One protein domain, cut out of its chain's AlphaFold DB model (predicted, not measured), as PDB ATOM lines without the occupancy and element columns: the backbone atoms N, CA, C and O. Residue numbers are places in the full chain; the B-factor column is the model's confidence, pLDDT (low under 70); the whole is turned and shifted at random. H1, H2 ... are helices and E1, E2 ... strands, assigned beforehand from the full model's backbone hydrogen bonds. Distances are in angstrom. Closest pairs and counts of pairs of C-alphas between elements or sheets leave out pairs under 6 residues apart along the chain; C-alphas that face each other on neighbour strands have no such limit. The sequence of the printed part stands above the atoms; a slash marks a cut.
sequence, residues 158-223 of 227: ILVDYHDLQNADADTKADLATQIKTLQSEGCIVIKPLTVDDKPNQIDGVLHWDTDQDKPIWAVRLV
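AT A GLANCE: This is residues 158 to 223 of the 227 residues of the protein "ATP phosphoribosyltransferase regulatory subunit" of Moraxella catarrhalis (UniProt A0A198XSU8). A small, twisted four-stranded sheet has the long helix H2 packed on one face and the short helix H1 over E3 on the other. The hairpin of E3 and E4 makes its longer strands; E1 and E2 are short, and a long loop, residues 192 to 204, leads from E2 to E3. The printed part has 66 residues, with two named helices and four named strands in the chain order E1 H1 H2 E2 E3 E4; the sheet order is E2 E1 E3 E4, mixed, and the class is mixed, helices and strands. It is compact, with a radius of gyration of the C-alphas of 11.3 A and spans of 33 by 26 by 20 A.

HOW THE PARTS SIT: E1, residues 158 to 160, is parallel to E2, residues 189 to 191, at 23 degrees, and to E3, residues 205 to 210, at 38 degrees; within hydrogen-bond range are N 158 and O 189, 2.8 A, and N 207 and O 159, 2.8 A. E3 and E4, residues 217 to 222, are an antiparallel hairpin at 150 degrees, with N 206 and O 221 at 2.8 A. H2, residues 170 to 185, is on the sheet at a height of 8.8 A, only just slantwise to E3 at 30.4 degrees on the local plane; its closest C-alphas to E2 are Ile 180 and Val 190, 6.5 A. H1, residues 162 to 167, is on the opposite face, its C-alpha 164 6.0 A from that of Trp 209, the closest to E3. E1, H1 H2, E2 form a strand-helix-strand unit, parallel strands joined through helices, with a right-handed crossover. In H1 and H2 every O i to N i+4 pair is within hydrogen-bond range.

IN THESE COORDINATES: E1 begins at C-alpha 158 (50.854, 49.213, 45.324), and E4 ends at C-alpha 222 (52.951, 52.881, 52.624). H2 is 23.0 A long, E4 15.8 A and E3 13.6 A.

THE WHOLE: The C-alphas farthest apart, Asn 201 and Asp 214, are 33.9 A apart. The printed part has no cut; the link E2 to E3 is long. No printed residue is under pLDDT 70.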
ATOM      1  N   ILE A 158      49.682  48.350  45.499       97.19
ATOM      2  CA  ILE A 158      50.854  49.213  45.324       97.19
ATOM      3  C   ILE A 158      50.778  49.935  43.977       97.19
ATOM      4  O   ILE A 158      50.762  49.309  42.915       97.19
ATOM      5  N   LEU A 159      50.778  51.266  43.994       97.50
ATOM      6  CA  LEU A 159      50.851  52.088  42.787       97.50
ATOM      7  C   LEU A 159      52.311  52.427  42.466       97.50
ATOM      8  O   LEU A 159      53.035  52.919  43.322       97.50
ATOM      9  N   VAL A 160      52.759  52.217  41.232       97.56
ATOM     10  CA  VAL A 160      54.068  52.726  40.786       97.56
ATOM     11  C   VAL A 160      53.988  54.240  40.594       97.56
ATOM     12  O   VAL A 160      53.056  54.714  39.948       97.56
ATOM     13  N   ASP A 161      54.959  55.002  41.100       96.69
ATOM     14  CA  ASP A 161      55.000  56.446  40.867       96.69
ATOM     15  C   ASP A 161      55.127  56.762  39.366       96.69
ATOM     16  O   ASP A 161      55.997  56.246  38.655       96.69
ATOM     17  N   TYR A 162      54.222  57.606  38.862       96.62
ATOM     18  CA  TYR A 162      54.165  57.936  37.440       96.62
ATOM     19  C   TYR A 162      55.394  58.727  36.987       96.62
ATOM     20  O   TYR A 162      55.934  58.454  35.914       96.62
ATOM     21  N   HIS A 163      55.838  59.712  37.770       95.50
ATOM     22  CA  HIS A 163      56.955  60.564  37.377       95.50
ATOM     23  C   HIS A 163      58.263  59.775  37.366       95.50
ATOM     24  O   HIS A 163      59.004  59.866  36.385       95.50
ATOM     25  N   ASP A 164      58.500  58.940  38.373       95.81
ATOM     26  CA  ASP A 164      59.680  58.075  38.428       95.81
ATOM     27  C   ASP A 164      59.684  57.063  37.279       95.81
ATOM     28  O   ASP A 164      60.698  56.886  36.601       95.81
ATOM     29  N   LEU A 165      58.533  56.454  36.970       94.94
ATOM     30  CA  LEU A 165      58.396  55.546  35.830       94.94
ATOM     31  C   LEU A 165      58.712  56.232  34.489       94.94
ATOM     32  O   LEU A 165      59.375  55.634  33.632       94.94
ATOM     33  N   GLN A 166      58.226  57.459  34.276       95.12
ATOM     34  CA  GLN A 166      58.478  58.193  33.032       95.12
ATOM     35  C   GLN A 166      59.942  58.627  32.913       95.12
ATOM     36  O   GLN A 166      60.527  58.495  31.835       95.12
ATOM     37  N   ASN A 167      60.538  59.082  34.016       94.50
ATOM     38  CA  ASN A 167      61.904  59.600  34.053       94.50
ATOM     39  C   ASN A 167      62.980  58.498  34.096       94.50
ATOM     40  O   ASN A 167      64.137  58.776  33.788       94.50
ATOM     41  N   ALA A 168      62.617  57.257  34.433       93.88
ATOM     42  CA  ALA A 168      63.543  56.131  34.512       93.88
ATOM     43  C   ALA A 168      64.167  55.756  33.152       93.88
ATOM     44  O   ALA A 168      63.487  55.664  32.119       93.88
ATOM     45  N   ASP A 169      65.468  55.462  33.170       95.81
ATOM     46  CA  ASP A 169      66.203  54.915  32.029       95.81
ATOM     47  C   ASP A 169      65.931  53.410  31.823       95.81
ATOM     48  O   ASP A 169      65.086  52.802  32.485       95.81
ATOM     49  N   ALA A 170      66.602  52.802  30.839       95.12
ATOM     50  CA  ALA A 170      66.384  51.400  30.484       95.12
ATOM     51  C   ALA A 170      66.760  50.430  31.619       95.12
ATOM     52  O   ALA A 170      66.023  49.470  31.860       95.12
ATOM     53  N   ASP A 171      67.858  50.697  32.328       94.62
ATOM     54  CA  ASP A 171      68.353  49.833  33.402       94.62
ATOM     55  C   ASP A 171      67.464  49.955  34.647       94.62
ATOM     56  O   ASP A 171      67.042  48.948  35.219       94.62
ATOM     57  N   THR A 172      67.060  51.178  34.995       94.88
ATOM     58  CA  THR A 172      66.129  51.470  36.095       94.88
ATOM     59  C   THR A 172      64.750  50.857  35.840       94.88
ATOM     60  O   THR A 172      64.113  50.339  36.758       94.88
ATOM     61  N   LYS A 173      64.286  50.840  34.581       94.94
ATOM     62  CA  LYS A 173      63.041  50.157  34.179       94.94
ATOM     63  C   LYS A 173      63.151  48.633  34.239       94.94
ATOM     64  O   LYS A 173      62.153  47.971  34.534       94.94
ATOM     65  N   ALA A 174      64.323  48.064  33.958       96.00
ATOM     66  CA  ALA A 174      64.560  46.630  34.109       96.00
ATOM     67  C   ALA A 174      64.561  46.215  35.592       96.00
ATOM     68  O   ALA A 174      63.959  45.194  35.943       96.00
ATOM     69  N   ASP A 175      65.154  47.036  36.463       96.00
ATOM     70  CA  ASP A 175      65.087  46.845  37.915       96.00
ATOM     71  C   ASP A 175      63.648  46.983  38.433       96.00
ATOM     72  O   ASP A 175      63.143  46.073  39.089       96.00
ATOM     73  N   LEU A 176      62.917  48.024  38.009       96.94
ATOM     74  CA  LEU A 176      61.491  48.191  38.321       96.94
ATOM     75  C   LEU A 176      60.682  46.941  37.964       96.94
ATOM     76  O   LEU A 176      59.868  46.462  38.747       96.94
ATOM     77  N   ALA A 177      60.891  46.389  36.765       96.81
ATOM     78  CA  ALA A 177      60.187  45.187  36.326       96.81
ATOM     79  C   ALA A 177      60.503  43.961  37.199       96.81
ATOM     80  O   ALA A 177      59.653  43.081  37.334       96.81
ATOM     81  N   THR A 178      61.700  43.905  37.785       97.31
ATOM     82  CA  THR A 178      62.093  42.866  38.742       97.31
ATOM     83  C   THR A 178      61.375  43.068  40.073       97.31
ATOM     84  O   THR A 178      60.735  42.136  40.551       97.31
ATOM     85  N   GLN A 179      61.375  44.290  40.610       97.38
ATOM     86  CA  GLN A 179      60.714  44.608  41.881       97.38
ATOM     87  C   GLN A 179      59.201  44.396  41.833       97.38
ATOM     88  O   GLN A 179      58.617  43.834  42.754       97.38
ATOM     89  N   ILE A 180      58.565  44.741  40.712       97.88
ATOM     90  CA  ILE A 180      57.140  44.472  40.498       97.88
ATOM     91  C   ILE A 180      56.837  42.973  40.577       97.88
ATOM     92  O   ILE A 180      55.844  42.589  41.184       97.88
ATOM     93  N   LYS A 181      57.685  42.117  39.994       97.88
ATOM     94  CA  LYS A 181      57.496  40.661  40.074       97.88
ATOM     95  C   LYS A 181      57.682  40.135  41.492       97.88
ATOM     96  O   LYS A 181      56.952  39.227  41.878       97.88
ATOM     97  N   THR A 182      58.629  40.692  42.245       97.62
ATOM     98  CA  THR A 182      58.830  40.355  43.659       97.62
ATOM     99  C   THR A 182      57.564  40.656  44.459       97.62
ATOM    100  O   THR A 182      56.978  39.733  45.017       97.62
ATOM    101  N   LEU A 183      57.060  41.893  44.393       97.12
ATOM    102  CA  LEU A 183      55.833  42.309  45.085       97.12
ATOM    103  C   LEU A 183      54.614  41.465  44.675       97.12
ATOM    104  O   LEU A 183      53.832  41.036  45.515       97.12
ATOM    105  N   GLN A 184      54.473  41.152  43.383       96.19
ATOM    106  CA  GLN A 184      53.403  40.271  42.902       96.19
ATOM    107  C   GLN A 184      53.519  38.842  43.450       96.19
ATOM    108  O   GLN A 184      52.504  38.205  43.720       96.19
ATOM    109  N   SER A 185      54.739  38.321  43.622       96.69
ATOM    110  CA  SER A 185      54.957  36.998  44.223       96.69
ATOM    111  C   SER A 185      54.677  36.962  45.728       96.69
ATOM    112  O   SER A 185      54.385  35.895  46.262       96.69
ATOM    113  N   GLU A 186      54.716  38.123  46.384       94.44
ATOM    114  CA  GLU A 186      54.347  38.319  47.790       94.44
ATOM    115  C   GLU A 186      52.836  38.539  47.978       94.44
ATOM    116  O   GLU A 186      52.369  38.635  49.108       94.44
ATOM    117  N   GLY A 187      52.059  38.564  46.888       94.00
ATOM    118  CA  GLY A 187      50.602  38.713  46.916       94.00
ATOM    119  C   GLY A 187      50.101  40.144  46.715       94.00
ATOM    120  O   GLY A 187      48.894  40.362  46.728       94.00
ATOM    121  N   CYS A 188      50.984  41.122  46.481       95.31
ATOM    122  CA  CYS A 188      50.567  42.498  46.221       95.31
ATOM    123  C   CYS A 188      50.007  42.678  44.800       95.31
ATOM    124  O   CYS A 188      50.546  42.168  43.811       95.31
ATOM    125  N   ILE A 189      48.986  43.522  44.673       95.94
ATOM    126  CA  ILE A 189      48.500  44.027  43.390       95.94
ATOM    127  C   ILE A 189      49.322  45.261  43.025       95.94
ATOM    128  O   ILE A 189      49.189  46.306  43.650       95.94
ATOM    129  N   VAL A 190      50.159  45.165  41.989       97.12
ATOM    130  CA  VAL A 190      50.996  46.293  41.549       97.12
ATOM    131  C   VAL A 190      50.448  46.926  40.275       97.12
ATOM    132  O   VAL A 190      50.355  46.263  39.238       97.12
ATOM    133  N   ILE A 191      50.123  48.217  40.333       96.81
ATOM    134  CA  ILE A 191      49.511  48.972  39.233       96.81
ATOM    135  C   ILE A 191      50.529  49.934  38.628       96.81
ATOM    136  O   ILE A 191      51.154  50.731  39.324       96.81
ATOM    137  N   LYS A 192      50.679  49.873  37.300       95.94
ATOM    138  CA  LYS A 192      51.460  50.840  36.525       95.94
ATOM    139  C   LYS A 192      50.522  51.902  35.952       95.94
ATOM    140  O   LYS A 192      49.721  51.538  35.089       95.94
ATOM    141  N   PRO A 193      50.633  53.171  36.366       96.25
ATOM    142  CA  PRO A 193      49.782  54.226  35.834       96.25
ATOM    143  C   PRO A 193      50.138  54.541  34.376       96.25
ATOM    144  O   PRO A 193      51.314  54.656  34.014       96.25
ATOM    145  N   LEU A 194      49.123  54.720  33.531       94.38
ATOM    146  CA  LEU A 194      49.273  55.193  32.151       94.38
ATOM    147  C   LEU A 194      49.360  56.722  32.064       94.38
ATOM    148  O   LEU A 194      49.966  57.254  31.134       94.38
ATOM    149  N   THR A 195      48.764  57.427  33.026       94.81
ATOM    150  CA  THR A 195      48.811  58.888  33.171       94.81
ATOM    151  C   THR A 195      48.993  59.256  34.643       94.81
ATOM    152  O   THR A 195      48.807  58.422  35.522       94.81
ATOM    153  N   VAL A 196      49.322  60.516  34.939       92.62
ATOM    154  CA  VAL A 196      49.471  60.988  36.330       92.62
ATOM    155  C   VAL A 196      48.183  60.856  37.160       92.62
ATOM    156  O   VAL A 196      48.251  60.713  38.380       92.62
ATOM    157  N   ASP A 197      47.024  60.861  36.499       93.19
ATOM    158  CA  ASP A 197      45.702  60.748  37.123       93.19
ATOM    159  C   ASP A 197      45.167  59.302  37.137       93.19
ATOM    160  O   ASP A 197      44.096  59.050  37.686       93.19
ATOM    161  N   ASP A 198      45.894  58.346  36.546       93.06
ATOM    162  CA  ASP A 198      45.528  56.926  36.505       93.06
ATOM    163  C   ASP A 198      45.822  56.256  37.852       93.06
ATOM    164  O   ASP A 198      46.843  55.595  38.051       93.06
ATOM    165  N   LYS A 199      44.937  56.508  38.816       90.25
ATOM    166  CA  LYS A 199      45.056  56.035  40.195       90.25
ATOM    167  C   LYS A 199      43.826  55.206  40.572       90.25
ATOM    168  O   LYS A 199      42.704  55.677  40.368       90.25
ATOM    169  N   PRO A 200      43.997  53.991  41.125       91.31
ATOM    170  CA  PRO A 200      42.875  53.219  41.650       91.31
ATOM    171  C   PRO A 200      42.254  53.929  42.862       91.31
ATOM    172  O   PRO A 200      42.879  54.777  43.500       91.31
ATOM    173  N   ASN A 201      41.019  53.554  43.202       88.94
ATOM    174  CA  ASN A 201      40.289  54.165  44.318       88.94
ATOM    175  C   ASN A 201      40.934  53.895  45.689       88.94
ATOM    176  O   ASN A 201      40.764  54.700  46.600       88.94
ATOM    177  N   GLN A 202      41.641  52.773  45.832       90.31
ATOM    178  CA  GLN A 202      42.366  52.383  47.040       90.31
ATOM    179  C   GLN A 202      43.813  52.061  46.670       90.31
ATOM    180  O   GLN A 202      44.065  51.367  45.683       90.31
ATOM    181  N   ILE A 203      44.742  52.613  47.447       94.00
ATOM    182  CA  ILE A 203      46.183  52.402  47.341       94.00
ATOM    183  C   ILE A 203      46.706  52.275  48.766       94.00
ATOM    184  O   ILE A 203      46.458  53.162  49.582       94.00
ATOM    185  N   ASP A 204      47.464  51.220  49.027       95.19
ATOM    186  CA  ASP A 204      48.079  50.953  50.328       95.19
ATOM    187  C   ASP A 204      49.560  51.362  50.339       95.19
ATOM    188  O   ASP A 204      50.127  51.628  51.395       95.19
ATOM    189  N   GLY A 205      50.190  51.502  49.165       95.69
ATOM    190  CA  GLY A 205      51.543  52.040  49.048       95.69
ATOM    191  C   GLY A 205      51.920  52.542  47.656       95.69
ATOM    192  O   GLY A 205      51.272  52.239  46.657       95.69
ATOM    193  N   VAL A 206      53.003  53.314  47.591       96.69
ATOM    194  CA  VAL A 206      53.589  53.836  46.353       96.69
ATOM    195  C   VAL A 206      54.995  53.269  46.169       96.69
ATOM    196  O   VAL A 206      55.866  53.463  47.017       96.69
ATOM    197  N   LEU A 207      55.224  52.573  45.054       97.44
ATOM    198  CA  LEU A 207      56.551  52.143  44.619       97.44
ATOM    199  C   LEU A 207      57.220  53.306  43.884       97.44
ATOM    200  O   LEU A 207      56.837  53.633  42.761       97.44
ATOM    201  N   HIS A 208      58.204  53.918  44.525       96.00
ATOM    202  CA  HIS A 208      58.891  55.117  44.050       96.00
ATOM    203  C   HIS A 208      60.395  54.870  43.962       96.00
ATOM    204  O   HIS A 208      60.919  53.926  44.564       96.00
ATOM    205  N   TRP A 209      61.079  55.697  43.183       95.62
ATOM    206  CA  TRP A 209      62.527  55.669  43.080       95.62
ATOM    207  C   TRP A 209      63.120  56.456  44.249       95.62
ATOM    208  O   TRP A 209      63.116  57.685  44.267       95.62
ATOM    209  N   ASP A 210      63.598  55.734  45.257       92.69
ATOM    210  CA  ASP A 210      64.213  56.317  46.440       92.69
ATOM    211  C   ASP A 210      65.659  56.710  46.126       92.69
ATOM    212  O   ASP A 210      66.495  55.875  45.769       92.69
ATOM    213  N   THR A 211      65.941  58.006  46.250       89.38
ATOM    214  CA  THR A 211      67.267  58.597  46.017       89.38
ATOM    215  C   THR A 211      67.955  59.054  47.301       89.38
ATOM    216  O   THR A 211      69.086  59.531  47.230       89.38
ATOM    217  N   ASP A 212      67.314  58.886  48.461       83.50
ATOM    218  CA  ASP A 212      67.848  59.323  49.757       83.50
ATOM    219  C   ASP A 212      68.899  58.340  50.316       83.50
ATOM    220  O   ASP A 212      69.590  58.637  51.293       83.50
ATOM    221  N   GLN A 213      69.061  57.175  49.682       75.12
ATOM    222  CA  GLN A 213      70.063  56.165  50.026       75.12
ATOM    223  C   GLN A 213      71.374  56.344  49.243       75.12
ATOM    224  O   GLN A 213      71.378  56.799  48.101       75.12
ATOM    225  N   ASP A 214      72.495  55.870  49.815       77.31
ATOM    226  CA  ASP A 214      73.826  55.859  49.171       77.31
ATOM    227  C   ASP A 214      73.817  55.203  47.773       77.31
ATOM    228  O   ASP A 214      74.657  55.502  46.919       77.31
ATOM    229  N   LYS A 215      72.863  54.295  47.537       83.31
ATOM    230  CA  LYS A 215      72.556  53.719  46.231       83.31
ATOM    231  C   LYS A 215      71.043  53.810  45.985       83.31
ATOM    232  O   LYS A 215      70.308  53.174  46.738       83.31
ATOM    233  N   PRO A 216      70.591  54.515  44.933       88.31
ATOM    234  CA  PRO A 216      69.172  54.607  44.615       88.31
ATOM    235  C   PRO A 216      68.550  53.243  44.306       88.31
ATOM    236  O   PRO A 216      69.177  52.417  43.628       88.31
ATOM    237  N   ILE A 217      67.335  53.017  44.805       93.69
ATOM    238  CA  ILE A 217      66.569  51.778  44.623       93.69
ATOM    239  C   ILE A 217      65.074  52.078  44.487       93.69
ATOM    240  O   ILE A 217      64.590  53.110  44.941       93.69
ATOM    241  N   TRP A 218      64.311  51.145  43.925       95.50
ATOM    242  CA  TRP A 218      62.855  51.182  44.052       95.50
ATOM    243  C   TRP A 218      62.436  50.760  45.462       95.50
ATOM    244  O   TRP A 218      62.770  49.660  45.902       95.50
ATOM    245  N   ALA A 219      61.678  51.614  46.148       94.94
ATOM    246  CA  ALA A 219      61.179  51.366  47.495       94.94
ATOM    247  C   ALA A 219      59.664  51.589  47.576       94.94
ATOM    248  O   ALA A 219      59.107  52.475  46.923       94.94
ATOM    249  N   VAL A 220      58.984  50.787  48.396       96.19
ATOM    250  CA  VAL A 220      57.563  50.986  48.703       96.19
ATOM    251  C   VAL A 220      57.441  51.932  49.890       96.19
ATOM    252  O   VAL A 220      58.041  51.702  50.936       96.19
ATOM    253  N   ARG A 221      56.633  52.977  49.734       94.75
ATOM    254  CA  ARG A 221      56.183  53.847  50.820       94.75
ATOM    255  C   ARG A 221      54.712  53.570  51.088       94.75
ATOM    256  O   ARG A 221      53.910  53.748  50.175       94.75
ATOM    257  N   LEU A 222      54.351  53.143  52.293       93.81
ATOM    258  CA  LEU A 222      52.951  52.881  52.624       93.81
ATOM    259  C   LEU A 222      52.174  54.193  52.783       93.81
ATOM    260  O   LEU A 222      52.689  55.197  53.279       93.81
ATOM    261  N   VAL A 223      50.923  54.195  52.332       88.06
ATOM    262  CA  VAL A 223      50.021  55.337  52.484       88.06
ATOM    263  C   VAL A 223      49.591  55.402  53.952       88.06
ATOM    264  O   VAL A 223      48.929  54.497  54.447       88.06
TER     265      VAL A 223